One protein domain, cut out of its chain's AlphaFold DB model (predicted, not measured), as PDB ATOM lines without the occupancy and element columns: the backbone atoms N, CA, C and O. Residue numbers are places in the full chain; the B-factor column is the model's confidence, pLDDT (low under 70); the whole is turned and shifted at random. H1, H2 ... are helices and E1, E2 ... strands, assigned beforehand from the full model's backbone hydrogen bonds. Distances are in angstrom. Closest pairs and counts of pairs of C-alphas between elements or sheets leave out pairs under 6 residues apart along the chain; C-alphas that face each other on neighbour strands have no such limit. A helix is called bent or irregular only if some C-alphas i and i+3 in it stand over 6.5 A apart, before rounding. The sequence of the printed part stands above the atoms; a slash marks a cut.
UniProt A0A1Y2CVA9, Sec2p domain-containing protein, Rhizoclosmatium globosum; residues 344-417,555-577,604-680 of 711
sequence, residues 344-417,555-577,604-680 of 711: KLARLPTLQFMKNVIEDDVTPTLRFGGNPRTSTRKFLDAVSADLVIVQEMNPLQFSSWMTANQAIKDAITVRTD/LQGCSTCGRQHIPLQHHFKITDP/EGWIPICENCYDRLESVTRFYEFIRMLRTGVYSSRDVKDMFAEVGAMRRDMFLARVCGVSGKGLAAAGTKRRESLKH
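AT A GLANCE: This is residues 344 to 417, 555 to 577 and 604 to 680 of the 711 residues of the protein "Sec2p domain-containing protein" of Rhizoclosmatium globosum (UniProt A0A1Y2CVA9). A small sheet, E1 E2 E3, is covered on one face by the first half of the long helix H5, residues 611 to 621, and H5 in turn lies side by side with H2 and H6 in a three-helix bundle. Two arms stick out of this body: the far part of H4, residues 410 to 417, and most of H7, residues 668 to 680. The printed part has 174 residues with seven named helices and three named strands, in the order H1 H2 H3 E1 H4 E2 E3 H5 H6 H7; the sheet runs E1 E2 E3, antiparallel, and the class is mostly helix. It is only just compact, close to loose, with a radius of gyration of the C-alphas of 18.8 A, and its flat outline spans 65 by 52 by 28 A.

HOW THE PARTS SIT: In the sheet, E1, residues 388 to 392, and E2, residues 570 to 574, are antiparallel neighbours at 160 degrees, with N 389 and O 573 2.9 A apart and N 391 and O 571 3.0 A apart, both within hydrogen-bond range. E2 and E3, residues 607 to 609, are antiparallel at 138 degrees, with N 609 and O 570 2.8 A apart; E1 and E3 are the edge strands. H5, residues 611 to 631, is on the sheet at a height of 9.7 A, over E1 and E2, slantwise to the strands at 46 degrees to E2 on the local plane. H3, residues 376 to 384, is also on the sheet, and with H5 it forms two layers, helices on one face of a sheet. H3 and H5 touch, closest at the C-alphas of Val 383 and Thr 621, 6.1 A, at a steep tilt of 43 degrees, the same way. H2, residues 352 to 365, H5 and H6, residues 640 to 660, form an up and down bundle, each helix running against the one before it. H5 and H6 are a helical hairpin with a shallow tilt of 17 degrees, closest at the C-alphas of Arg 616 and Ala 657, 5.0 A. H2 and H6 touch at a shallow tilt of 25 degrees, the same way, closest at the C-alphas of Thr 365 and Arg 658, 5.2 A. H1, residues 345 to 350, and H2 touch only at the corner, and only just, with 3 pairs of C-alphas within 8 A, the closest those of Pro 349 and Lys 355, 5.6 A. H6 and H7, residues 664 to 680, only just touch, with 3 such pairs, the closest those of Asp 653 and Gly 664, 5.5 A, about perpendicular at 82 degrees. H4, residues 395 to 417, touches no helix and only grazes the sheet with its residues 398 to 401. In H3, H4, H5, H6 and H7 every O i to N i+4 pair is within hydrogen-bond range; H2 has 7 of 10, and H1 has 0 of 2 but 2 of 3 O i to N i+3 pairs.

IN THESE COORDINATES: H1, irregular with C-alphas 346 and 349 7.0 A apart, begins with C-alpha 345 at (118.229, 45.710, 19.536). H2, 18.9 A long, is irregular, but only just: C-alphas 360 and 363 are 6.9 A apart. H4 is 32.3 A long, H5 30.0 A, H6 29.7 A and H7 24.9 A. E1 begins with C-alpha 388 at (130.499, 47.094, 29.238), and H7 ends with C-alpha 680 at (143.784, 86.686, 34.759).

THE WHOLE: The two C-alphas farthest apart, those of Asp 417 and Ser 637, are 67.5 A apart. Residues 418 to 554 are not printed, with 19.3 A between C-alphas 417 and 555, nor are residues 578 to 603, with 16.0 A between C-alphas 577 and 604. Of the links that are printed whole, none is long. The mean pLDDT of the printed part is 89.9; residues 555 to 556, 662 to 664, 666 to 667 and 670 to 680 are under 70.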
ATOM      1  N   LYS A 344     114.143  45.054  17.007       95.00
ATOM      2  CA  LYS A 344     114.877  44.414  18.117       95.00
ATOM      3  C   LYS A 344     116.321  44.928  18.154       95.00
ATOM      4  O   LYS A 344     116.937  45.054  17.102       95.00
ATOM      5  N   LEU A 345     116.884  45.138  19.349       91.38
ATOM      6  CA  LEU A 345     118.229  45.710  19.536       91.38
ATOM      7  C   LEU A 345     119.301  44.984  18.701       91.38
ATOM      8  O   LEU A 345     120.082  45.624  18.008       91.38
ATOM      9  N   ALA A 346     119.248  43.648  18.667       92.94
ATOM     10  CA  ALA A 346     120.159  42.802  17.892       92.94
ATOM     11  C   ALA A 346     120.096  43.018  16.364       92.94
ATOM     12  O   ALA A 346     121.027  42.651  15.656       92.94
ATOM     13  N   ARG A 347     119.007  43.598  15.837       96.44
ATOM     14  CA  ARG A 347     118.843  43.901  14.405       96.44
ATOM     15  C   ARG A 347     119.188  45.348  14.053       96.44
ATOM     16  O   ARG A 347     119.299  45.642  12.868       96.44
ATOM     17  N   LEU A 348     119.403  46.238  15.025       95.31
ATOM     18  CA  LEU A 348     119.769  47.630  14.734       95.31
ATOM     19  C   LEU A 348     121.037  47.768  13.875       95.31
ATOM     20  O   LEU A 348     120.994  48.565  12.942       95.31
ATOM     21  N   PRO A 349     122.113  46.974  14.078       96.50
ATOM     22  CA  PRO A 349     123.308  47.046  13.230       96.50
ATOM     23  C   PRO A 349     123.067  46.736  11.743       96.50
ATOM     24  O   PRO A 349     123.940  46.996  10.922       96.50
ATOM     25  N   THR A 350     121.912  46.160  11.388       96.88
ATOM     26  CA  THR A 350     121.559  45.827   9.995       96.88
ATOM     27  C   THR A 350     120.875  46.972   9.247       96.88
ATOM     28  O   THR A 350     120.746  46.901   8.029       96.88
ATOM     29  N   LEU A 351     120.440  48.022   9.953       97.31
ATOM     30  CA  LEU A 351     119.841  49.206   9.335       97.31
ATOM     31  C   LEU A 351     120.936  50.053   8.675       97.31
ATOM     32  O   LEU A 351     122.009  50.211   9.255       97.31
ATOM     33  N   GLN A 352     120.667  50.609   7.488       97.44
ATOM     34  CA  GLN A 352     121.681  51.272   6.654       97.44
ATOM     35  C   GLN A 352     122.428  52.388   7.402       97.44
ATOM     36  O   GLN A 352     123.656  52.359   7.461       97.44
ATOM     37  N   PHE A 353     121.692  53.265   8.094       97.69
ATOM     38  CA  PHE A 353     122.278  54.335   8.902       97.69
ATOM     39  C   PHE A 353     123.269  53.803   9.949       97.69
ATOM     40  O   PHE A 353     124.405  54.264  10.047       97.69
ATOM     41  N   MET A 354     122.855  52.794  10.723       97.88
ATOM     42  CA  MET A 354     123.704  52.191  11.754       97.88
ATOM     43  C   MET A 354     124.891  51.453  11.155       97.88
ATOM     44  O   MET A 354     125.970  51.497  11.736       97.88
ATOM     45  N   LYS A 355     124.715  50.793  10.008       97.62
ATOM     46  CA  LYS A 355     125.805  50.127   9.297       97.62
ATOM     47  C   LYS A 355     126.895  51.135   8.924       97.62
ATOM     48  O   LYS A 355     128.051  50.891   9.255       97.62
ATOM     49  N   ASN A 356     126.509  52.278   8.351       97.12
ATOM     50  CA  ASN A 356     127.437  53.354   7.996       97.12
ATOM     51  C   ASN A 356     128.166  53.886   9.243       97.12
ATOM     52  O   ASN A 356     129.389  53.943   9.266       97.12
ATOM     53  N   VAL A 357     127.445  54.189  10.332       97.88
ATOM     54  CA  VAL A 357     128.072  54.673  11.581       97.88
ATOM     55  C   VAL A 357     128.988  53.617  12.216       97.88
ATOM     56  O   VAL A 357     130.030  53.947  12.786       97.88
ATOM     57  N   ILE A 358     128.637  52.330  12.123       97.81
ATOM     58  CA  ILE A 358     129.477  51.250  12.648       97.81
ATOM     59  C   ILE A 358     130.779  51.126  11.855       97.81
ATOM     60  O   ILE A 358     131.832  50.911  12.459       97.81
ATOM     61  N   GLU A 359     130.713  51.244  10.533       97.75
ATOM     62  CA  GLU A 359     131.860  51.129   9.633       97.75
ATOM     63  C   GLU A 359     132.778  52.357   9.711       97.75
ATOM     64  O   GLU A 359     133.987  52.207   9.904       97.75
ATOM     65  N   ASP A 360     132.203  53.559   9.668       97.50
ATOM     66  CA  ASP A 360     132.952  54.817   9.583       97.50
ATOM     67  C   ASP A 360     133.475  55.307  10.941       97.50
ATOM     68  O   ASP A 360     134.580  55.861  11.029       97.50
ATOM     69  N   ASP A 361     132.703  55.093  12.015       98.00
ATOM     70  CA  ASP A 361     132.974  55.691  13.324       98.00
ATOM     71  C   ASP A 361     133.252  54.640  14.401       98.00
ATOM     72  O   ASP A 361     134.346  54.622  14.970       98.00
ATOM     73  N   VAL A 362     132.311  53.731  14.680       98.00
ATOM     74  CA  VAL A 362     132.411  52.820  15.841       98.00
ATOM     75  C   VAL A 362     133.583  51.853  15.702       98.00
ATOM     76  O   VAL A 362     134.390  51.728  16.622       98.00
ATOM     77  N   THR A 363     133.706  51.169  14.562       97.50
ATOM     78  CA  THR A 363     134.747  50.152  14.351       97.50
ATOM     79  C   THR A 363     136.144  50.772  14.398       97.50
ATOM     80  O   THR A 363     136.975  50.277  15.166       97.50
ATOM     81  N   PRO A 364     136.431  51.891  13.699       97.25
ATOM     82  CA  PRO A 364     137.705  52.588  13.847       97.25
ATOM     83  C   PRO A 364     137.946  53.103  15.272       97.25
ATOM     84  O   PRO A 364     139.074  53.041  15.765       97.25
ATOM     85  N   THR A 365     136.901  53.558  15.970       97.44
ATOM     86  CA  THR A 365     137.005  54.041  17.359       97.44
ATOM     87  C   THR A 365     137.260  52.910  18.353       97.44
ATOM     88  O   THR A 365     137.994  53.122  19.308       97.44
ATOM     89  N   LEU A 366     136.819  51.678  18.091       97.31
ATOM     90  CA  LEU A 366     137.115  50.491  18.912       97.31
ATOM     91  C   LEU A 366     138.317  49.666  18.407       97.31
ATOM     92  O   LEU A 366     138.605  48.581  18.924       97.31
ATOM     93  N   ARG A 367     139.041  50.144  17.389       95.81
ATOM     94  CA  ARG A 367     140.265  49.499  16.892       95.81
ATOM     95  C   ARG A 367     141.471  49.897  17.740       95.81
ATOM     96  O   ARG A 367     142.148  50.893  17.467       95.81
ATOM     97  N   PHE A 368     141.711  49.164  18.819       93.38
ATOM     98  CA  PHE A 368     142.816  49.431  19.738       93.38
ATOM     99  C   PHE A 368     144.099  48.716  19.286       93.38
ATOM    100  O   PHE A 368     144.098  47.499  19.204       93.38
ATOM    101  N   GLY A 369     145.191  49.457  19.050       87.94
ATOM    102  CA  GLY A 369     146.568  48.934  18.942       87.94
ATOM    103  C   GLY A 369     146.825  47.771  17.963       87.94
ATOM    104  O   GLY A 369     145.969  47.390  17.173       87.94
ATOM    105  N   GLY A 370     148.048  47.228  17.996       82.12
ATOM    106  CA  GLY A 370     148.445  46.073  17.176       82.12
ATOM    107  C   GLY A 370     148.037  44.717  17.765       82.12
ATOM    108  O   GLY A 370     147.894  43.755  17.021       82.12
ATOM    109  N   ASN A 371     147.826  44.636  19.084       85.94
ATOM    110  CA  ASN A 371     147.431  43.398  19.759       85.94
ATOM    111  C   ASN A 371     146.553  43.678  20.999       85.94
ATOM    112  O   ASN A 371     147.037  43.613  22.133       85.94
ATOM    113  N   PRO A 372     145.282  44.081  20.814       91.00
ATOM    114  CA  PRO A 372     144.397  44.357  21.936       91.00
ATOM    115  C   PRO A 372     143.966  43.066  22.636       91.00
ATOM    116  O   PRO A 372     143.554  42.107  21.989       91.00
ATOM    117  N   ARG A 373     143.948  43.062  23.978       89.94
ATOM    118  CA  ARG A 373     143.459  41.908  24.766       89.94
ATOM    119  C   ARG A 373     141.998  41.549  24.497       89.94
ATOM    120  O   ARG A 373     141.578  40.423  24.737       89.94
ATOM    121  N   THR A 374     141.201  42.522  24.067       93.38
ATOM    122  CA  THR A 374     139.787  42.349  23.731       93.38
ATOM    123  C   THR A 374     139.593  42.763  22.283       93.38
ATOM    124  O   THR A 374     139.933  43.884  21.908       93.38
ATOM    125  N   SER A 375     139.062  41.855  21.465       95.69
ATOM    126  CA  SER A 375     138.829  42.129  20.050       95.69
ATOM    127  C   SER A 375     137.787  43.234  19.864       95.69
ATOM    128  O   SER A 375     136.844  43.366  20.647       95.69
ATOM    129  N   THR A 376     137.916  44.002  18.780       96.12
ATOM    130  CA  THR A 376     136.930  45.026  18.396       96.12
ATOM    131  C   THR A 376     135.523  44.439  18.289       96.12
ATOM    132  O   THR A 376     134.561  45.067  18.723       96.12
ATOM    133  N   ARG A 377     135.402  43.198  17.796       96.44
ATOM    134  CA  ARG A 377     134.125  42.485  17.726       96.44
ATOM    135  C   ARG A 377     133.518  42.246  19.110       96.44
ATOM    136  O   ARG A 377     132.350  42.553  19.307       96.44
ATOM    137  N   LYS A 378     134.316  41.777  20.076       96.31
ATOM    138  CA  LYS A 378     133.855  41.532  21.450       96.31
ATOM    139  C   LYS A 378     133.409  42.822  22.140       96.31
ATOM    140  O   LYS A 378     132.405  42.806  22.843       96.31
ATOM    141  N   PHE A 379     134.104  43.940  21.905       96.81
ATOM    142  CA  PHE A 379     133.638  45.246  22.375       96.81
ATOM    143  C   PHE A 379     132.331  45.667  21.714       96.81
ATOM    144  O   PHE A 379     131.430  46.095  22.417       96.81
ATOM    145  N   LEU A 380     132.199  45.530  20.394       96.62
ATOM    146  CA  LEU A 380     130.971  45.893  19.687       96.62
ATOM    147  C   LEU A 380     129.766  45.094  20.209       96.62
ATOM    148  O   LEU A 380     128.726  45.676  20.513       96.62
ATOM    149  N   ASP A 381     129.928  43.779  20.370       95.94
ATOM    150  CA  ASP A 381     128.879  42.903  20.892       95.94
ATOM    151  C   ASP A 381     128.525  43.284  22.342       95.94
ATOM    152  O   ASP A 381     127.355  43.508  22.649       95.94
ATOM    153  N   ALA A 382     129.524  43.476  23.211       96.50
ATOM    154  CA  ALA A 382     129.304  43.855  24.605       96.50
ATOM    155  C   ALA A 382     128.698  45.259  24.764       96.50
ATOM    156  O   ALA A 382     127.769  45.436  25.549       96.50
ATOM    157  N   VAL A 383     129.190  46.256  24.020       96.94
ATOM    158  CA  VAL A 383     128.658  47.623  24.062       96.94
ATOM    159  C   VAL A 383     127.241  47.630  23.524       96.94
ATOM    160  O   VAL A 383     126.396  48.242  24.157       96.94
ATOM    161  N   SER A 384     126.936  46.920  22.433       95.44
ATOM    162  CA  SER A 384     125.566  46.850  21.904       95.44
ATOM    163  C   SER A 384     124.589  46.183  22.883       95.44
ATOM    164  O   SER A 384     123.451  46.641  23.011       95.44
ATOM    165  N   ALA A 385     125.052  45.186  23.644       95.62
ATOM    166  CA  ALA A 385     124.285  44.468  24.661       95.62
ATOM    167  C   ALA A 385     124.240  45.149  26.046       95.62
ATOM    168  O   ALA A 385     123.579  44.631  26.938       95.62
ATOM    169  N   ASP A 386     124.898  46.299  26.213       96.50
ATOM    170  CA  ASP A 386     124.983  47.046  27.482       96.50
ATOM    171  C   ASP A 386     125.727  46.310  28.605       96.50
ATOM    172  O   ASP A 386     125.394  46.392  29.783       96.50
ATOM    173  N   LEU A 387     126.745  45.541  28.225       96.50
ATOM    174  CA  LEU A 387     127.507  44.686  29.135       96.50
ATOM    175  C   LEU A 387     128.855  45.284  29.541       96.50
ATOM    176  O   LEU A 387     129.565  44.700  30.363       96.50
ATOM    177  N   VAL A 388     129.237  46.413  28.945       96.88
ATOM    178  CA  VAL A 388     130.499  47.094  29.238       96.88
ATOM    179  C   VAL A 388     130.277  48.114  30.340       96.88
ATOM    180  O   VAL A 388     129.542  49.076  30.159       96.88
ATOM    181  N   ILE A 389     130.977  47.929  31.454       95.81
ATOM    182  CA  ILE A 389     131.025  48.894  32.548       95.81
ATOM    183  C   ILE A 389     132.416  49.509  32.546       95.81
ATOM    184  O   ILE A 389     133.414  48.786  32.553       95.81
ATOM    185  N   VAL A 390     132.484  50.836  32.539       95.69
ATOM    186  CA  VAL A 390     133.737  51.592  32.598       95.69
ATOM    187  C   VAL A 390     133.691  52.492  33.823       95.69
ATOM    188  O   VAL A 390     132.688  53.165  34.050       95.69
ATOM    189  N   GLN A 391     134.743  52.469  34.638       95.12
ATOM    190  CA  GLN A 391     134.814  53.225  35.889       95.12
ATOM    191  C   GLN A 391     136.202  53.838  36.081       95.12
ATOM    192  O   GLN A 391     137.210  53.315  35.593       95.12
ATOM    193  N   GLU A 392     136.238  54.959  36.796       95.44
ATOM    194  CA  GLU A 392     137.469  55.517  37.343       95.44
ATOM    195  C   GLU A 392     137.899  54.679  38.552       95.44
ATOM    196  O   GLU A 392     137.088  54.319  39.408       95.44
ATOM    197  N   MET A 393     139.184  54.345  38.616       92.88
ATOM    198  CA  MET A 393     139.750  53.593  39.723       92.88
ATOM    199  C   MET A 393     139.812  54.485  40.959       92.88
ATOM    200  O   MET A 393     140.468  55.527  40.956       92.88
ATOM    201  N   ASN A 394     139.207  54.044  42.062       93.38
ATOM    202  CA  ASN A 394     139.424  54.700  43.349       93.38
ATOM    203  C   ASN A 394     140.929  54.630  43.712       93.38
ATOM    204  O   ASN A 394     141.548  53.588  43.468       93.38
ATOM    205  N   PRO A 395     141.523  55.670  44.336       90.00
ATOM    206  CA  PRO A 395     142.898  55.640  44.843       90.00
ATOM    207  C   PRO A 395     143.318  54.337  45.543       90.00
ATOM    208  O   PRO A 395     144.429  53.865  45.313       90.00
ATOM    209  N   LEU A 396     142.430  53.711  46.329       89.69
ATOM    210  CA  LEU A 396     142.704  52.431  47.000       89.69
ATOM    211  C   LEU A 396     142.807  51.244  46.028       89.69
ATOM    212  O   LEU A 396     143.644  50.356  46.197       89.69
ATOM    213  N   GLN A 397     141.967  51.220  44.992       87.62
ATOM    214  CA  GLN A 397     142.032  50.204  43.937       87.62
ATOM    215  C   GLN A 397     143.290  50.392  43.095       87.62
ATOM    216  O   GLN A 397     143.952  49.416  42.750       87.62
ATOM    217  N   PHE A 398     143.642  51.647  42.807       87.56
ATOM    218  CA  PHE A 398     144.864  51.990  42.096       87.56
ATOM    219  C   PHE A 398     146.109  51.577  42.883       87.56
ATOM    220  O   PHE A 398     146.986  50.923  42.320       87.56
ATOM    221  N   SER A 399     146.169  51.864  44.188       86.25
ATOM    222  CA  SER A 399     147.288  51.433  45.030       86.25
ATOM    223  C   SER A 399     147.377  49.911  45.122       86.25
ATOM    224  O   SER A 399     148.458  49.362  44.944       86.25
ATOM    225  N   SER A 400     146.251  49.216  45.324       87.19
ATOM    226  CA  SER A 400     146.217  47.748  45.373       87.19
ATOM    227  C   SER A 400     146.704  47.121  44.063       87.19
ATOM    228  O   SER A 400     147.538  46.214  44.077       87.19
ATOM    229  N   TRP A 401     146.253  47.652  42.926       86.81
ATOM    230  CA  TRP A 401     146.689  47.220  41.602       86.81
ATOM    231  C   TRP A 401     148.179  47.503  41.353       86.81
ATOM    232  O   TRP A 401     148.892  46.630  40.859       86.81
ATOM    233  N   MET A 402     148.671  48.684  41.741       85.19
ATOM    234  CA  MET A 402     150.093  49.039  41.656       85.19
ATOM    235  C   MET A 402     150.959  48.091  42.491       85.19
ATOM    236  O   MET A 402     151.962  47.590  41.987       85.19
ATOM    237  N   THR A 403     150.564  47.791  43.733       88.50
ATOM    238  CA  THR A 403     151.281  46.845  44.600       88.50
ATOM    239  C   THR A 403     151.282  45.435  44.011       88.50
ATOM    240  O   THR A 403     152.331  44.797  43.980       88.50
ATOM    241  N   ALA A 404     150.146  44.958  43.491       86.12
ATOM    242  CA  ALA A 404     150.058  43.642  42.858       86.12
ATOM    243  C   ALA A 404     150.957  43.540  41.614       86.12
ATOM    244  O   ALA A 404     151.690  42.565  41.457       86.12
ATOM    245  N   ASN A 405     150.965  44.561  40.755       83.31
ATOM    246  CA  ASN A 405     151.851  44.590  39.592       83.31
ATOM    247  C   ASN A 405     153.324  44.691  39.964       83.31
ATOM    248  O   ASN A 405     154.153  44.072  39.299       83.31
ATOM    249  N   GLN A 406     153.654  45.459  41.002       86.75
ATOM    250  CA  GLN A 406     155.023  45.542  41.486       86.75
ATOM    251  C   GLN A 406     155.483  44.179  42.012       86.75
ATOM    252  O   GLN A 406     156.537  43.709  41.603       86.75
ATOM    253  N   ALA A 407     154.649  43.478  42.786       87.69
ATOM    254  CA  ALA A 407     154.947  42.127  43.255       87.69
ATOM    255  C   ALA A 407     155.138  41.125  42.100       87.69
ATOM    256  O   ALA A 407     156.067  40.319  42.127       87.69
ATOM    257  N   ILE A 408     154.308  41.194  41.051       85.12
ATOM    258  CA  ILE A 408     154.478  40.369  39.840       85.12
ATOM    259  C   ILE A 408     155.796  40.711  39.134       85.12
ATOM    260  O   ILE A 408     156.519  39.812  38.709       85.12
ATOM    261  N   LYS A 409     156.128  42.000  39.011       84.12
ATOM    262  CA  LYS A 409     157.380  42.452  38.397       84.12
ATOM    263  C   LYS A 409     158.593  41.939  39.171       84.12
ATOM    264  O   LYS A 409     159.524  41.422  38.556       84.12
ATOM    265  N   ASP A 410     158.559  42.043  40.493       88.38
ATOM    266  CA  ASP A 410     159.627  41.566  41.366       88.38
ATOM    267  C   ASP A 410     159.768  40.041  41.239       88.38
ATOM    268  O   ASP A 410     160.870  39.543  41.030       88.38
ATOM    269  N   ALA A 411     158.656  39.296  41.214       88.56
ATOM    270  CA  ALA A 411     158.664  37.846  41.010       88.56
ATOM    271  C   ALA A 411     159.247  37.426  39.646       88.56
ATOM    272  O   ALA A 411     160.011  36.462  39.561       88.56
ATOM    273  N   ILE A 412     158.918  38.147  38.571       86.12
ATOM    274  CA  ILE A 412     159.473  37.892  37.232       86.12
ATOM    275  C   ILE A 412     160.959  38.231  37.180       86.12
ATOM    276  O   ILE A 412     161.722  37.484  36.569       86.12
ATOM    277  N   THR A 413     161.372  39.320  37.827       90.56
ATOM    278  CA  THR A 413     162.783  39.716  37.923       90.56
ATOM    279  C   THR A 413     163.571  38.630  38.650       90.56
ATOM    280  O   THR A 413     164.470  38.049  38.054       90.56
ATOM    281  N   VAL A 414     163.115  38.202  39.834       94.75
ATOM    282  CA  VAL A 414     163.712  37.089  40.595       94.75
ATOM    283  C   VAL A 414     163.787  35.804  39.767       94.75
ATOM    284  O   VAL A 414     164.789  35.093  39.797       94.75
ATOM    285  N   ARG A 415     162.737  35.473  39.006       92.12
ATOM    286  CA  ARG A 415     162.749  34.292  38.132       92.12
ATOM    287  C   ARG A 415     163.749  34.432  36.984       92.12
ATOM    288  O   ARG A 415     164.401  33.453  36.633       92.12
ATOM    289  N   THR A 416     163.846  35.616  36.392       92.81
ATOM    290  CA  THR A 416     164.780  35.910  35.297       92.81
ATOM    291  C   THR A 416     166.219  35.841  35.795       92.81
ATOM    292  O   THR A 416     167.050  35.213  35.146       92.81
ATOM    293  N   ASP A 417     166.486  36.381  36.983       93.56
ATOM    294  CA  ASP A 417     167.792  36.321  37.634       93.56
ATOM    295  C   ASP A 417     168.187  34.872  37.925       93.56
ATOM    296  O   ASP A 417     169.255  34.447  37.501       93.56
ATOM    297  N   LEU A 555     151.864  43.271  32.932       60.56
ATOM    298  CA  LEU A 555     150.937  44.410  32.961       60.56
ATOM    299  C   LEU A 555     151.653  45.752  33.228       60.56
ATOM    300  O   LEU A 555     151.406  46.407  34.233       60.56
ATOM    301  N   GLN A 556     152.533  46.207  32.332       68.44
ATOM    302  CA  GLN A 556     153.096  47.571  32.406       68.44
ATOM    303  C   GLN A 556     152.436  48.578  31.455       68.44
ATOM    304  O   GLN A 556     152.982  49.651  31.196       68.44
ATOM    305  N   GLY A 557     151.243  48.271  30.949       87.81
ATOM    306  CA  GLY A 557     150.562  49.149  30.010       87.81
ATOM    307  C   GLY A 557     149.054  49.002  29.990       87.81
ATOM    308  O   GLY A 557     148.469  48.110  30.604       87.81
ATOM    309  N   CYS A 558     148.430  49.908  29.250       92.81
ATOM    310  CA  CYS A 558     147.007  49.866  28.968       92.81
ATOM    311  C   CYS A 558     146.645  48.538  28.287       92.81
ATOM    312  O   CYS A 558     147.190  48.209  27.234       92.81
ATOM    313  N   SER A 559     145.688  47.800  28.852       91.94
ATOM    314  CA  SER A 559     145.327  46.459  28.370       91.94
ATOM    315  C   SER A 559     144.712  46.442  26.967       91.94
ATOM    316  O   SER A 559     144.667  45.393  26.324       91.94
ATOM    317  N   THR A 560     144.203  47.580  26.491       93.06
ATOM    318  CA  THR A 560     143.575  47.696  25.171       93.06
ATOM    319  C   THR A 560     144.568  48.151  24.109       93.06
ATOM    320  O   THR A 560     144.693  47.486  23.090       93.06
ATOM    321  N   CYS A 561     145.300  49.250  24.316       93.62
ATOM    322  CA  CYS A 561     146.229  49.760  23.300       93.62
ATOM    323  C   CYS A 561     147.674  49.259  23.436       93.62
ATOM    324  O   CYS A 561     148.478  49.532  22.547       93.62
ATOM    325  N   GLY A 562     148.021  48.580  24.532       91.31
ATOM    326  CA  GLY A 562     149.365  48.057  24.796       91.31
ATOM    327  C   GLY A 562     150.416  49.119  25.132       91.31
ATOM    328  O   GLY A 562     151.564  48.772  25.391       91.31
ATOM    329  N   ARG A 563     150.059  50.413  25.144       90.69
ATOM    330  CA  ARG A 563     151.005  51.483  25.485       90.69
ATOM    331  C   ARG A 563     151.461  51.340  26.933       90.69
ATOM    332  O   ARG A 563     150.630  51.307  27.844       90.69
ATOM    333  N   GLN A 564     152.774  51.290  27.111       89.88
ATOM    334  CA  GLN A 564     153.435  51.230  28.409       89.88
ATOM    335  C   GLN A 564     153.663  52.637  28.979       89.88
ATOM    336  O   GLN A 564     153.606  53.619  28.240       89.88
ATOM    337  N   HIS A 565     153.921  52.730  30.287       84.12
ATOM    338  CA  HIS A 565     154.281  53.980  30.983       84.12
ATOM    339  C   HIS A 565     153.227  55.106  30.939       84.12
ATOM    340  O   HIS A 565     153.565  56.278  31.082       84.12
ATOM    341  N   ILE A 566     151.946  54.769  30.758       87.25
ATOM    342  CA  ILE A 566     150.836  55.732  30.826       87.25
ATOM    343  C   ILE A 566     150.063  55.502  32.130       87.25
ATOM    344  O   ILE A 566     149.818  54.341  32.466       87.25
ATOM    345  N   PRO A 567     149.651  56.559  32.859       88.44
ATOM    346  CA  PRO A 567     148.791  56.403  34.027       88.44
ATOM    347  C   PRO A 567     147.475  55.707  33.648       88.44
ATOM    348  O   PRO A 567     146.782  56.106  32.709       88.44
ATOM    349  N   LEU A 568     147.136  54.649  34.385       92.75
ATOM    350  CA  LEU A 568     145.891  53.899  34.225       92.75
ATOM    351  C   LEU A 568     144.937  54.316  35.343       92.75
ATOM    352  O   LEU A 568     144.939  53.735  36.420       92.75
ATOM    353  N   GLN A 569     144.176  55.379  35.097       93.75
ATOM    354  CA  GLN A 569     143.176  55.890  36.043       93.75
ATOM    355  C   GLN A 569     141.816  55.212  35.881       93.75
ATOM    356  O   GLN A 569     140.940  55.385  36.714       93.75
ATOM    357  N   HIS A 570     141.629  54.438  34.813       95.88
ATOM    358  CA  HIS A 570     140.345  53.857  34.463       95.88
ATOM    359  C   HIS A 570     140.473  52.347  34.321       95.88
ATOM    360  O   HIS A 570     141.523  51.814  33.950       95.88
ATOM    361  N   HIS A 571     139.375  51.647  34.563       95.62
ATOM    362  CA  HIS A 571     139.247  50.231  34.268       95.62
ATOM    363  C   HIS A 571     137.895  49.936  33.619       95.62
ATOM    364  O   HIS A 571     136.948  50.716  33.715       95.62
ATOM    365  N   PHE A 572     137.803  48.804  32.930       96.69
ATOM    366  CA  PHE A 572     136.539  48.318  32.399       96.69
ATOM    367  C   PHE A 572     136.315  46.856  32.761       96.69
ATOM    368  O   PHE A 572     137.264  46.105  32.999       96.69
ATOM    369  N   LYS A 573     135.050  46.450  32.769       96.12
ATOM    370  CA  LYS A 573     134.616  45.066  32.928       96.12
ATOM    371  C   LYS A 573     133.559  44.759  31.873       96.12
ATOM    372  O   LYS A 573     132.679  45.575  31.614       96.12
ATOM    373  N   ILE A 574     133.667  43.584  31.256       96.25
ATOM    374  CA  ILE A 574     132.630  43.042  30.373       96.25
ATOM    375  C   ILE A 574     131.885  41.983  31.173       96.25
ATOM    376  O   ILE A 574     132.469  40.963  31.536       96.25
ATOM    377  N   THR A 575     130.620  42.249  31.475       95.44
ATOM    378  CA  THR A 575     129.761  41.316  32.203       95.44
ATOM    379  C   THR A 575     129.325  40.198  31.263       95.44
ATOM    380  O   THR A 575     128.895  40.462  30.142       95.44
ATOM    381  N   ASP A 576     129.451  38.944  31.693       90.75
ATOM    382  CA  ASP A 576     128.950  37.817  30.911       90.75
ATOM    383  C   ASP A 576     127.411  37.844  30.939       90.75
ATOM    384  O   ASP A 576     126.841  37.899  32.036       90.75
ATOM    385  N   PRO A 577     126.712  37.809  29.788       87.06
ATOM    386  CA  PRO A 577     125.251  37.804  29.770       87.06
ATOM    387  C   PRO A 577     124.643  36.674  30.619       87.06
ATOM    388  O   PRO A 577     123.561  36.863  31.174       87.06
ATOM    389  N   GLU A 604     137.833  40.673  40.676       73.12
ATOM    390  CA  GLU A 604     137.760  39.671  39.621       73.12
ATOM    391  C   GLU A 604     137.126  40.254  38.344       73.12
ATOM    392  O   GLU A 604     135.947  40.643  38.295       73.12
ATOM    393  N   GLY A 605     137.956  40.366  37.304       86.69
ATOM    394  CA  GLY A 605     137.558  40.739  35.946       86.69
ATOM    395  C   GLY A 605     137.680  42.219  35.563       86.69
ATOM    396  O   GLY A 605     137.270  42.560  34.454       86.69
ATOM    397  N   TRP A 606     138.227  43.095  36.413       93.00
ATOM    398  CA  TRP A 606     138.497  44.487  36.018       93.00
ATOM    399  C   TRP A 606     139.801  44.609  35.227       93.00
ATOM    400  O   TRP A 606     140.851  44.117  35.640       93.00
ATOM    401  N   ILE A 607     139.735  45.288  34.084       93.44
ATOM    402  CA  ILE A 607     140.843  45.433  33.144       93.44
ATOM    403  C   ILE A 607     141.261  46.911  33.083       93.44
ATOM    404  O   ILE A 607     140.460  47.743  32.650       93.44
ATOM    405  N   PRO A 608     142.499  47.267  33.468       93.75
ATOM    406  CA  PRO A 608     142.950  48.655  33.497       93.75
ATOM    407  C   PRO A 608     143.226  49.191  32.085       93.75
ATOM    408  O   PRO A 608     143.799  48.497  31.228       93.75
ATOM    409  N   ILE A 609     142.844  50.446  31.853       95.94
ATOM    410  CA  ILE A 609     142.977  51.165  30.582       95.94
ATOM    411  C   ILE A 609     143.471  52.598  30.794       95.94
ATOM    412  O   ILE A 609     143.289  53.199  31.850       95.94
ATOM    413  N   CYS A 610     144.133  53.150  29.778       94.88
ATOM    414  CA  CYS A 610     144.542  54.551  29.788       94.88
ATOM    415  C   CYS A 610     143.374  55.476  29.426       94.88
ATOM    416  O   CYS A 610     142.421  55.050  28.773       94.88
ATOM    417  N   GLU A 611     143.507  56.753  29.781       94.88
ATOM    418  CA  GLU A 611     142.518  57.816  29.535       94.88
ATOM    419  C   GLU A 611     142.053  57.891  28.069       94.88
ATOM    420  O   GLU A 611     140.862  57.893  27.795       94.88
ATOM    421  N   ASN A 612     142.968  57.793  27.100       94.62
ATOM    422  CA  ASN A 612     142.603  57.764  25.676       94.62
ATOM    423  C   ASN A 612     141.695  56.562  25.324       94.62
ATOM    424  O   ASN A 612     140.715  56.680  24.593       94.62
ATOM    425  N   CYS A 613     142.006  55.369  25.841       96.12
ATOM    426  CA  CYS A 613     141.169  54.196  25.569       96.12
ATOM    427  C   CYS A 613     139.825  54.266  26.294       96.12
ATOM    428  O   CYS A 613     138.839  53.765  25.759       96.12
ATOM    429  N   TYR A 614     139.802  54.897  27.467       96.19
ATOM    430  CA  TYR A 614     138.584  55.242  28.183       96.19
ATOM    431  C   TYR A 614     137.704  56.180  27.343       96.19
ATOM    432  O   TYR A 614     136.578  55.808  27.042       96.19
ATOM    433  N   ASP A 615     138.239  57.295  26.839       95.81
ATOM    434  CA  ASP A 615     137.506  58.270  26.013       95.81
ATOM    435  C   ASP A 615     136.894  57.639  24.750       95.81
ATOM    436  O   ASP A 615     135.757  57.921  24.355       95.81
ATOM    437  N   ARG A 616     137.649  56.748  24.100       97.00
ATOM    438  CA  ARG A 616     137.184  55.992  22.928       97.00
ATOM    439  C   ARG A 616     136.049  55.034  23.276       97.00
ATOM    440  O   ARG A 616     135.110  54.901  22.501       97.00
ATOM    441  N   LEU A 617     136.135  54.358  24.419       97.06
ATOM    442  CA  LEU A 617     135.096  53.432  24.855       97.06
ATOM    443  C   LEU A 617     133.849  54.191  25.328       97.06
ATOM    444  O   LEU A 617     132.747  53.848  24.916       97.06
ATOM    445  N   GLU A 618     134.020  55.260  26.106       96.44
ATOM    446  CA  GLU A 618     132.938  56.112  26.606       96.44
ATOM    447  C   GLU A 618     132.163  56.778  25.461       96.44
ATOM    448  O   GLU A 618     130.934  56.750  25.461       96.44
ATOM    449  N   SER A 619     132.850  57.336  24.455       96.94
ATOM    450  CA  SER A 619     132.186  57.971  23.303       96.94
ATOM    451  C   SER A 619     131.297  56.996  22.524       96.94
ATOM    452  O   SER A 619     130.178  57.349  22.147       96.94
ATOM    453  N   VAL A 620     131.749  55.752  22.339       97.88
ATOM    454  CA  VAL A 620     130.951  54.702  21.693       97.88
ATOM    455  C   VAL A 620     129.797  54.253  22.592       97.88
ATOM    456  O   VAL A 620     128.672  54.128  22.109       97.88
ATOM    457  N   THR A 621     130.032  54.042  23.890       97.44
ATOM    458  CA  THR A 621     128.973  53.663  24.842       97.44
ATOM    459  C   THR A 621     127.869  54.718  24.886       97.44
ATOM    460  O   THR A 621     126.700  54.376  24.724       97.44
ATOM    461  N   ARG A 622     128.229  56.006  24.964       97.06
ATOM    462  CA  ARG A 622     127.282  57.129  24.938       97.06
ATOM    463  C   ARG A 622     126.444  57.165  23.659       97.06
ATOM    464  O   ARG A 622     125.242  57.421  23.714       97.06
ATOM    465  N   PHE A 623     127.055  56.879  22.508       98.12
ATOM    466  CA  PHE A 623     126.318  56.750  21.251       98.12
ATOM    467  C   PHE A 623     125.278  55.620  21.324       98.12
ATOM    468  O   PHE A 623     124.111  55.839  21.003       98.12
ATOM    469  N   TYR A 624     125.654  54.430  21.803       97.81
ATOM    470  CA  TYR A 624     124.714  53.309  21.937       97.81
ATOM    471  C   TYR A 624     123.613  53.556  22.976       97.81
ATOM    472  O   TYR A 624     122.470  53.163  22.742       97.81
ATOM    473  N   GLU A 625     123.910  54.240  24.082       97.31
ATOM    474  CA  GLU A 625     122.904  54.697  25.048       97.31
ATOM    475  C   GLU A 625     121.867  55.603  24.379       97.31
ATOM    476  O   GLU A 625     120.661  55.387  24.528       97.31
ATOM    477  N   PHE A 626     122.312  56.565  23.565       97.81
ATOM    478  CA  PHE A 626     121.410  57.423  22.803       97.81
ATOM    479  C   PHE A 626     120.548  56.633  21.814       97.81
ATOM    480  O   PHE A 626     119.332  56.823  21.771       97.81
ATOM    481  N   ILE A 627     121.136  55.687  21.072       97.81
ATOM    482  CA  ILE A 627     120.384  54.807  20.166       97.81
ATOM    483  C   ILE A 627     119.335  53.977  20.927       97.81
ATOM    484  O   ILE A 627     118.219  53.783  20.435       97.81
ATOM    485  N   ARG A 628     119.634  53.514  22.148       97.19
ATOM    486  CA  ARG A 628     118.649  52.818  22.993       97.19
ATOM    487  C   ARG A 628     117.516  53.736  23.427       97.19
ATOM    488  O   ARG A 628     116.370  53.303  23.352       97.19
ATOM    489  N   MET A 629     117.821  54.966  23.840       97.19
ATOM    490  CA  MET A 629     116.818  55.965  24.228       97.19
ATOM    491  C   MET A 629     115.920  56.376  23.053       97.19
ATOM    492  O   MET A 629     114.711  56.538  23.226       97.19
ATOM    493  N   LEU A 630     116.484  56.488  21.845       96.56
ATOM    494  CA  LEU A 630     115.704  56.666  20.618       96.56
ATOM    495  C   LEU A 630     114.733  55.502  20.416       96.56
ATOM    496  O   LEU A 630     113.543  55.717  20.204       96.56
ATOM    497  N   ARG A 631     115.224  54.264  20.537       96.56
ATOM    498  CA  ARG A 631     114.402  53.062  20.361       96.56
ATOM    499  C   ARG A 631     113.281  52.952  21.393       96.56
ATOM    500  O   ARG A 631     112.184  52.540  21.039       96.56
ATOM    501  N   THR A 632     113.543  53.281  22.657       97.00
ATOM    502  CA  THR A 632     112.519  53.241  23.716       97.00
ATOM    503  C   THR A 632     111.497  54.374  23.601       97.00
ATOM    504  O   THR A 632     110.565  54.423  24.398       97.00
ATOM    505  N   GLY A 633     111.638  55.269  22.616       95.94
ATOM    506  CA  GLY A 633     110.699  56.359  22.369       95.94
ATOM    507  C   GLY A 633     110.833  57.521  23.353       95.94
ATOM    508  O   GLY A 633     109.963  58.391  23.372       95.94
ATOM    509  N   VAL A 634     111.916  57.586  24.136       97.50
ATOM    510  CA  VAL A 634     112.151  58.674  25.109       97.50
ATOM    511  C   VAL A 634     112.226  60.036  24.410       97.50
ATOM    512  O   VAL A 634     111.811  61.045  24.972       97.50
ATOM    513  N   TYR A 635     112.684  60.066  23.156       97.00
ATOM    514  CA  TYR A 635     112.799  61.283  22.350       97.00
ATOM    515  C   TYR A 635     111.650  61.502  21.357       97.00
ATOM    516  O   TYR A 635     111.789  62.317  20.452       97.00
ATOM    517  N   SER A 636     110.501  60.834  21.523       95.75
ATOM    518  CA  SER A 636     109.370  60.958  20.581       95.75
ATOM    519  C   SER A 636     108.829  62.391  20.436       95.75
ATOM    520  O   SER A 636     108.152  62.688  19.458       95.75
ATOM    521  N   SER A 637     109.113  63.279  21.395       97.19
ATOM    522  CA  SER A 637     108.711  64.689  21.365       97.19
ATOM    523  C   SER A 637     109.771  65.651  20.807       97.19
ATOM    524  O   SER A 637     109.463  66.833  20.659       97.19
ATOM    525  N   ARG A 638     111.014  65.208  20.548       97.38
ATOM    526  CA  ARG A 638     112.071  66.061  19.960       97.38
ATOM    527  C   ARG A 638     111.958  66.081  18.439       97.38
ATOM    528  O   ARG A 638     111.590  65.082  17.825       97.38
ATOM    529  N   ASP A 639     112.337  67.207  17.835       97.75
ATOM    530  CA  ASP A 639     112.445  67.297  16.382       97.75
ATOM    531  C   ASP A 639     113.563  66.381  15.857       97.75
ATOM    532  O   ASP A 639     114.615  66.211  16.486       97.75
ATOM    533  N   VAL A 640     113.347  65.782  14.684       96.94
ATOM    534  CA  VAL A 640     114.310  64.841  14.097       96.94
ATOM    535  C   VAL A 640     115.622  65.528  13.728       96.94
ATOM    536  O   VAL A 640     116.673  64.896  13.824       96.94
ATOM    537  N   LYS A 641     115.603  66.820  13.373       95.94
ATOM    538  CA  LYS A 641     116.830  67.579  13.098       95.94
ATOM    539  C   LYS A 641     117.664  67.767  14.361       95.94
ATOM    540  O   LYS A 641     118.877  67.603  14.301       95.94
ATOM    541  N   ASP A 642     117.028  68.015  15.504       96.56
ATOM    542  CA  ASP A 642     117.733  68.133  16.786       96.56
ATOM    543  C   ASP A 642     118.360  66.800  17.201       96.56
ATOM    544  O   ASP A 642     119.483  66.762  17.704       96.56
ATOM    545  N   MET A 643     117.647  65.690  16.978       97.75
ATOM    546  CA  MET A 643     118.185  64.346  17.206       97.75
ATOM    547  C   MET A 643     119.351  64.039  16.255       97.75
ATOM    548  O   MET A 643     120.351  63.467  16.682       97.75
ATOM    549  N   PHE A 644     119.258  64.451  14.988       97.44
ATOM    550  CA  PHE A 644     120.329  64.287  14.005       97.44
ATOM    551  C   PHE A 644     121.575  65.099  14.374       97.44
ATOM    552  O   PHE A 644     122.687  64.575  14.323       97.44
ATOM    553  N   ALA A 645     121.397  66.347  14.812       95.56
ATOM    554  CA  ALA A 645     122.485  67.195  15.291       95.56
ATOM    555  C   ALA A 645     123.197  66.575  16.507       95.56
ATOM    556  O   ALA A 645     124.429  66.585  16.571       95.56
ATOM    557  N   GLU A 646     122.442  65.968  17.431       97.00
ATOM    558  CA  GLU A 646     122.996  65.223  18.568       97.00
ATOM    559  C   GLU A 646     123.847  64.035  18.096       97.00
ATOM    560  O   GLU A 646     124.982  63.861  18.546       97.00
ATOM    561  N   VAL A 647     123.350  63.241  17.137       97.44
ATOM    562  CA  VAL A 647     124.133  62.138  16.556       97.44
ATOM    563  C   VAL A 647     125.390  62.661  15.867       97.44
ATOM    564  O   VAL A 647     126.461  62.087  16.051       97.44
ATOM    565  N   GLY A 648     125.301  63.771  15.135       95.88
ATOM    566  CA  GLY A 648     126.460  64.438  14.546       95.88
ATOM    567  C   GLY A 648     127.503  64.838  15.596       95.88
ATOM    568  O   GLY A 648     128.703  64.655  15.378       95.88
ATOM    569  N   ALA A 649     127.068  65.320  16.764       96.00
ATOM    570  CA  ALA A 649     127.956  65.608  17.887       96.00
ATOM    571  C   ALA A 649     128.624  64.340  18.446       96.00
ATOM    572  O   ALA A 649     129.842  64.328  18.603       96.00
ATOM    573  N   MET A 650     127.874  63.252  18.649       97.44
ATOM    574  CA  MET A 650     128.430  61.976  19.124       97.44
ATOM    575  C   MET A 650     129.390  61.322  18.117       97.44
ATOM    576  O   MET A 650     130.429  60.793  18.512       97.44
ATOM    577  N   ARG A 651     129.102  61.395  16.809       97.31
ATOM    578  CA  ARG A 651     130.018  60.930  15.747       97.31
ATOM    579  C   ARG A 651     131.322  61.723  15.751       97.31
ATOM    580  O   ARG A 651     132.405  61.147  15.693       97.31
ATOM    581  N   ARG A 652     131.228  63.045  15.902       95.25
ATOM    582  CA  ARG A 652     132.396  63.916  16.069       95.25
ATOM    583  C   ARG A 652     133.194  63.569  17.329       95.25
ATOM    584  O   ARG A 652     134.418  63.536  17.247       95.25
ATOM    585  N   ASP A 653     132.545  63.257  18.447       95.25
ATOM    586  CA  ASP A 653     133.231  62.819  19.670       95.25
ATOM    587  C   ASP A 653     133.986  61.496  19.463       95.25
ATOM    588  O   ASP A 653     135.149  61.398  19.853       95.25
ATOM    589  N   MET A 654     133.381  60.512  18.787       97.12
ATOM    590  CA  MET A 654     134.058  59.260  18.415       97.12
ATOM    591  C   MET A 654     135.269  59.520  17.504       97.12
ATOM    592  O   MET A 654     136.366  59.010  17.747       97.12
ATOM    593  N   PHE A 655     135.113  60.381  16.493       96.19
ATOM    594  CA  PHE A 655     136.207  60.779  15.606       96.19
ATOM    595  C   PHE A 655     137.358  61.458  16.366       96.19
ATOM    596  O   PHE A 655     138.528  61.133  16.142       96.19
ATOM    597  N   LEU A 656     137.050  62.383  17.279       94.38
ATOM    598  CA  LEU A 656     138.052  63.089  18.080       94.38
ATOM    599  C   LEU A 656     138.750  62.152  19.070       94.38
ATOM    600  O   LEU A 656     139.981  62.178  19.164       94.38
ATOM    601  N   ALA A 657     138.002  61.257  19.718       94.69
ATOM    602  CA  ALA A 657     138.567  60.217  20.570       94.69
ATOM    603  C   ALA A 657     139.507  59.294  19.773       94.69
ATOM    604  O   ALA A 657     140.564  58.903  20.265       94.69
ATOM    605  N   ARG A 658     139.186  58.996  18.507       94.12
ATOM    606  CA  ARG A 658     140.050  58.213  17.611       94.12
ATOM    607  C   ARG A 658     141.353  58.934  17.252       94.12
ATOM    608  O   ARG A 658     142.411  58.310  17.296       94.12
ATOM    609  N   VAL A 659     141.286  60.202  16.841       92.25
ATOM    610  CA  VAL A 659     142.441  60.937  16.282       92.25
ATOM    611  C   VAL A 659     143.328  61.530  17.372       92.25
ATOM    612  O   VAL A 659     144.550  61.397  17.323       92.25
ATOM    613  N   CYS A 660     142.725  62.200  18.349       81.69
ATOM    614  CA  CYS A 660     143.447  62.956  19.368       81.69
ATOM    615  C   CYS A 660     143.639  62.157  20.655       81.69
ATOM    616  O   CYS A 660     144.523  62.482  21.444       81.69
ATOM    617  N   GLY A 661     142.821  61.127  20.872       75.88
ATOM    618  CA  GLY A 661     142.748  60.460  22.163       75.88
ATOM    619  C   GLY A 661     142.278  61.372  23.287       75.88
ATOM    620  O   GLY A 661     142.733  61.211  24.412       75.88
ATOM    621  N   VAL A 662     141.438  62.350  22.938       69.25
ATOM    622  CA  VAL A 662     140.808  63.297  23.856       69.25
ATOM    623  C   VAL A 662     139.317  63.280  23.544       69.25
ATOM    624  O   VAL A 662     138.930  63.537  22.401       69.25
ATOM    625  N   SER A 663     138.479  62.975  24.530       68.06
ATOM    626  CA  SER A 663     137.026  63.114  24.405       68.06
ATOM    627  C   SER A 663     136.612  64.587  24.301       68.06
ATOM    628  O   SER A 663     137.333  65.501  24.717       68.06
ATOM    629  N   GLY A 664     135.402  64.847  23.795       66.06
ATOM    630  CA  GLY A 664     134.824  66.195  23.772       66.06
ATOM    631  C   GLY A 664     134.823  66.882  25.150       66.06
ATOM    632  O   GLY A 664     134.985  68.101  25.230       66.06
ATOM    633  N   LYS A 665     134.759  66.107  26.249       71.56
ATOM    634  CA  LYS A 665     134.895  66.604  27.631       71.56
ATOM    635  C   LYS A 665     136.275  67.218  27.894       71.56
ATOM    636  O   LYS A 665     136.350  68.306  28.465       71.56
ATOM    637  N   GLY A 666     137.350  66.577  27.429       68.25
ATOM    638  CA  GLY A 666     138.717  67.092  27.556       68.25
ATOM    639  C   GLY A 666     138.932  68.391  26.773       68.25
ATOM    640  O   GLY A 666     139.545  69.333  27.278       68.25
ATOM    641  N   LEU A 667     138.347  68.498  25.576       69.19
ATOM    642  CA  LEU A 667     138.359  69.729  24.775       69.19
ATOM    643  C   LEU A 667     137.543  70.857  25.419       69.19
ATOM    644  O   LEU A 667     138.008  72.000  25.451       69.19
ATOM    645  N   ALA A 668     136.369  70.553  25.978       74.31
ATOM    646  CA  ALA A 668     135.560  71.527  26.705       74.31
ATOM    647  C   ALA A 668     136.293  72.048  27.955       74.31
ATOM    648  O   ALA A 668     136.347  73.260  28.173       74.31
ATOM    649  N   ALA A 669     136.934  71.159  28.723       70.69
ATOM    650  CA  ALA A 669     137.733  71.514  29.896       70.69
ATOM    651  C   ALA A 669     139.013  72.301  29.540       70.69
ATOM    652  O   ALA A 669     139.406  73.232  30.249       70.69
ATOM    653  N   ALA A 670     139.663  71.977  28.418       66.25
ATOM    654  CA  ALA A 670     140.795  72.749  27.909       66.25
ATOM    655  C   ALA A 670     140.359  74.150  27.440       66.25
ATOM    656  O   ALA A 670     141.060  75.140  27.675       66.25
ATOM    657  N   GLY A 671     139.178  74.251  26.826       67.56
ATOM    658  CA  GLY A 671     138.569  75.512  26.413       67.56
ATOM    659  C   GLY A 671     138.242  76.433  27.591       67.56
ATOM    660  O   GLY A 671     138.526  77.632  27.525       67.56
ATOM    661  N   THR A 672     137.710  75.894  28.693       63.28
ATOM    662  CA  THR A 672     137.388  76.679  29.897       63.28
ATOM    663  C   THR A 672     138.639  77.148  30.637       63.28
ATOM    664  O   THR A 672     138.729  78.339  30.939       63.28
ATOM    665  N   LYS A 673     139.665  76.297  30.808       58.75
ATOM    666  CA  LYS A 673     140.954  76.710  31.404       58.75
ATOM    667  C   LYS A 673     141.657  77.797  30.589       58.75
ATOM    668  O   LYS A 673     142.196  78.747  31.157       58.75
ATOM    669  N   ARG A 674     141.611  77.724  29.253       48.28
ATOM    670  CA  ARG A 674     142.177  78.774  28.389       48.28
ATOM    671  C   ARG A 674     141.405  80.092  28.510       48.28
ATOM    672  O   ARG A 674     142.010  81.160  28.448       48.28
ATOM    673  N   ARG A 675     140.087  80.030  28.726       48.12
ATOM    674  CA  ARG A 675     139.223  81.206  28.909       48.12
ATOM    675  C   ARG A 675     139.367  81.834  30.303       48.12
ATOM    676  O   ARG A 675     139.272  83.053  30.409       48.12
ATOM    677  N   GLU A 676     139.657  81.053  31.343       54.62
ATOM    678  CA  GLU A 676     139.989  81.559  32.689       54.62
ATOM    679  C   GLU A 676     141.414  82.114  32.784       54.62
ATOM    680  O   GLU A 676     141.622  83.158  33.406       54.62
ATOM    681  N   SER A 677     142.378  81.498  32.091       54.09
ATOM    682  CA  SER A 677     143.742  82.029  31.985       54.09
ATOM    683  C   SER A 677     143.789  83.346  31.199       54.09
ATOM    684  O   SER A 677     144.598  84.213  31.526       54.09
ATOM    685  N   LEU A 678     142.896  83.552  30.218       54.38
ATOM    686  CA  LEU A 678     142.752  84.845  29.533       54.38
ATOM    687  C   LEU A 678     142.112  85.934  30.411       54.38
ATOM    688  O   LEU A 678     142.322  87.115  30.147       54.38
ATOM    689  N   LYS A 679     141.348  85.569  31.450       55.47
ATOM    690  CA  LYS A 679     140.744  86.541  32.378       55.47
ATOM    691  C   LYS A 679     141.721  87.050  33.443       55.47
ATOM    692  O   LYS A 679     141.518  88.150  33.943       55.47
ATOM    693  N   HIS A 680     142.787  86.306  33.743       53.22
ATOM    694  CA  HIS A 680     143.784  86.686  34.759       53.22
ATOM    695  C   HIS A 680     145.112  87.204  34.172       53.22
ATOM    696  O   HIS A 680     145.977  87.665  34.909       53.22
TER     697      HIS A 680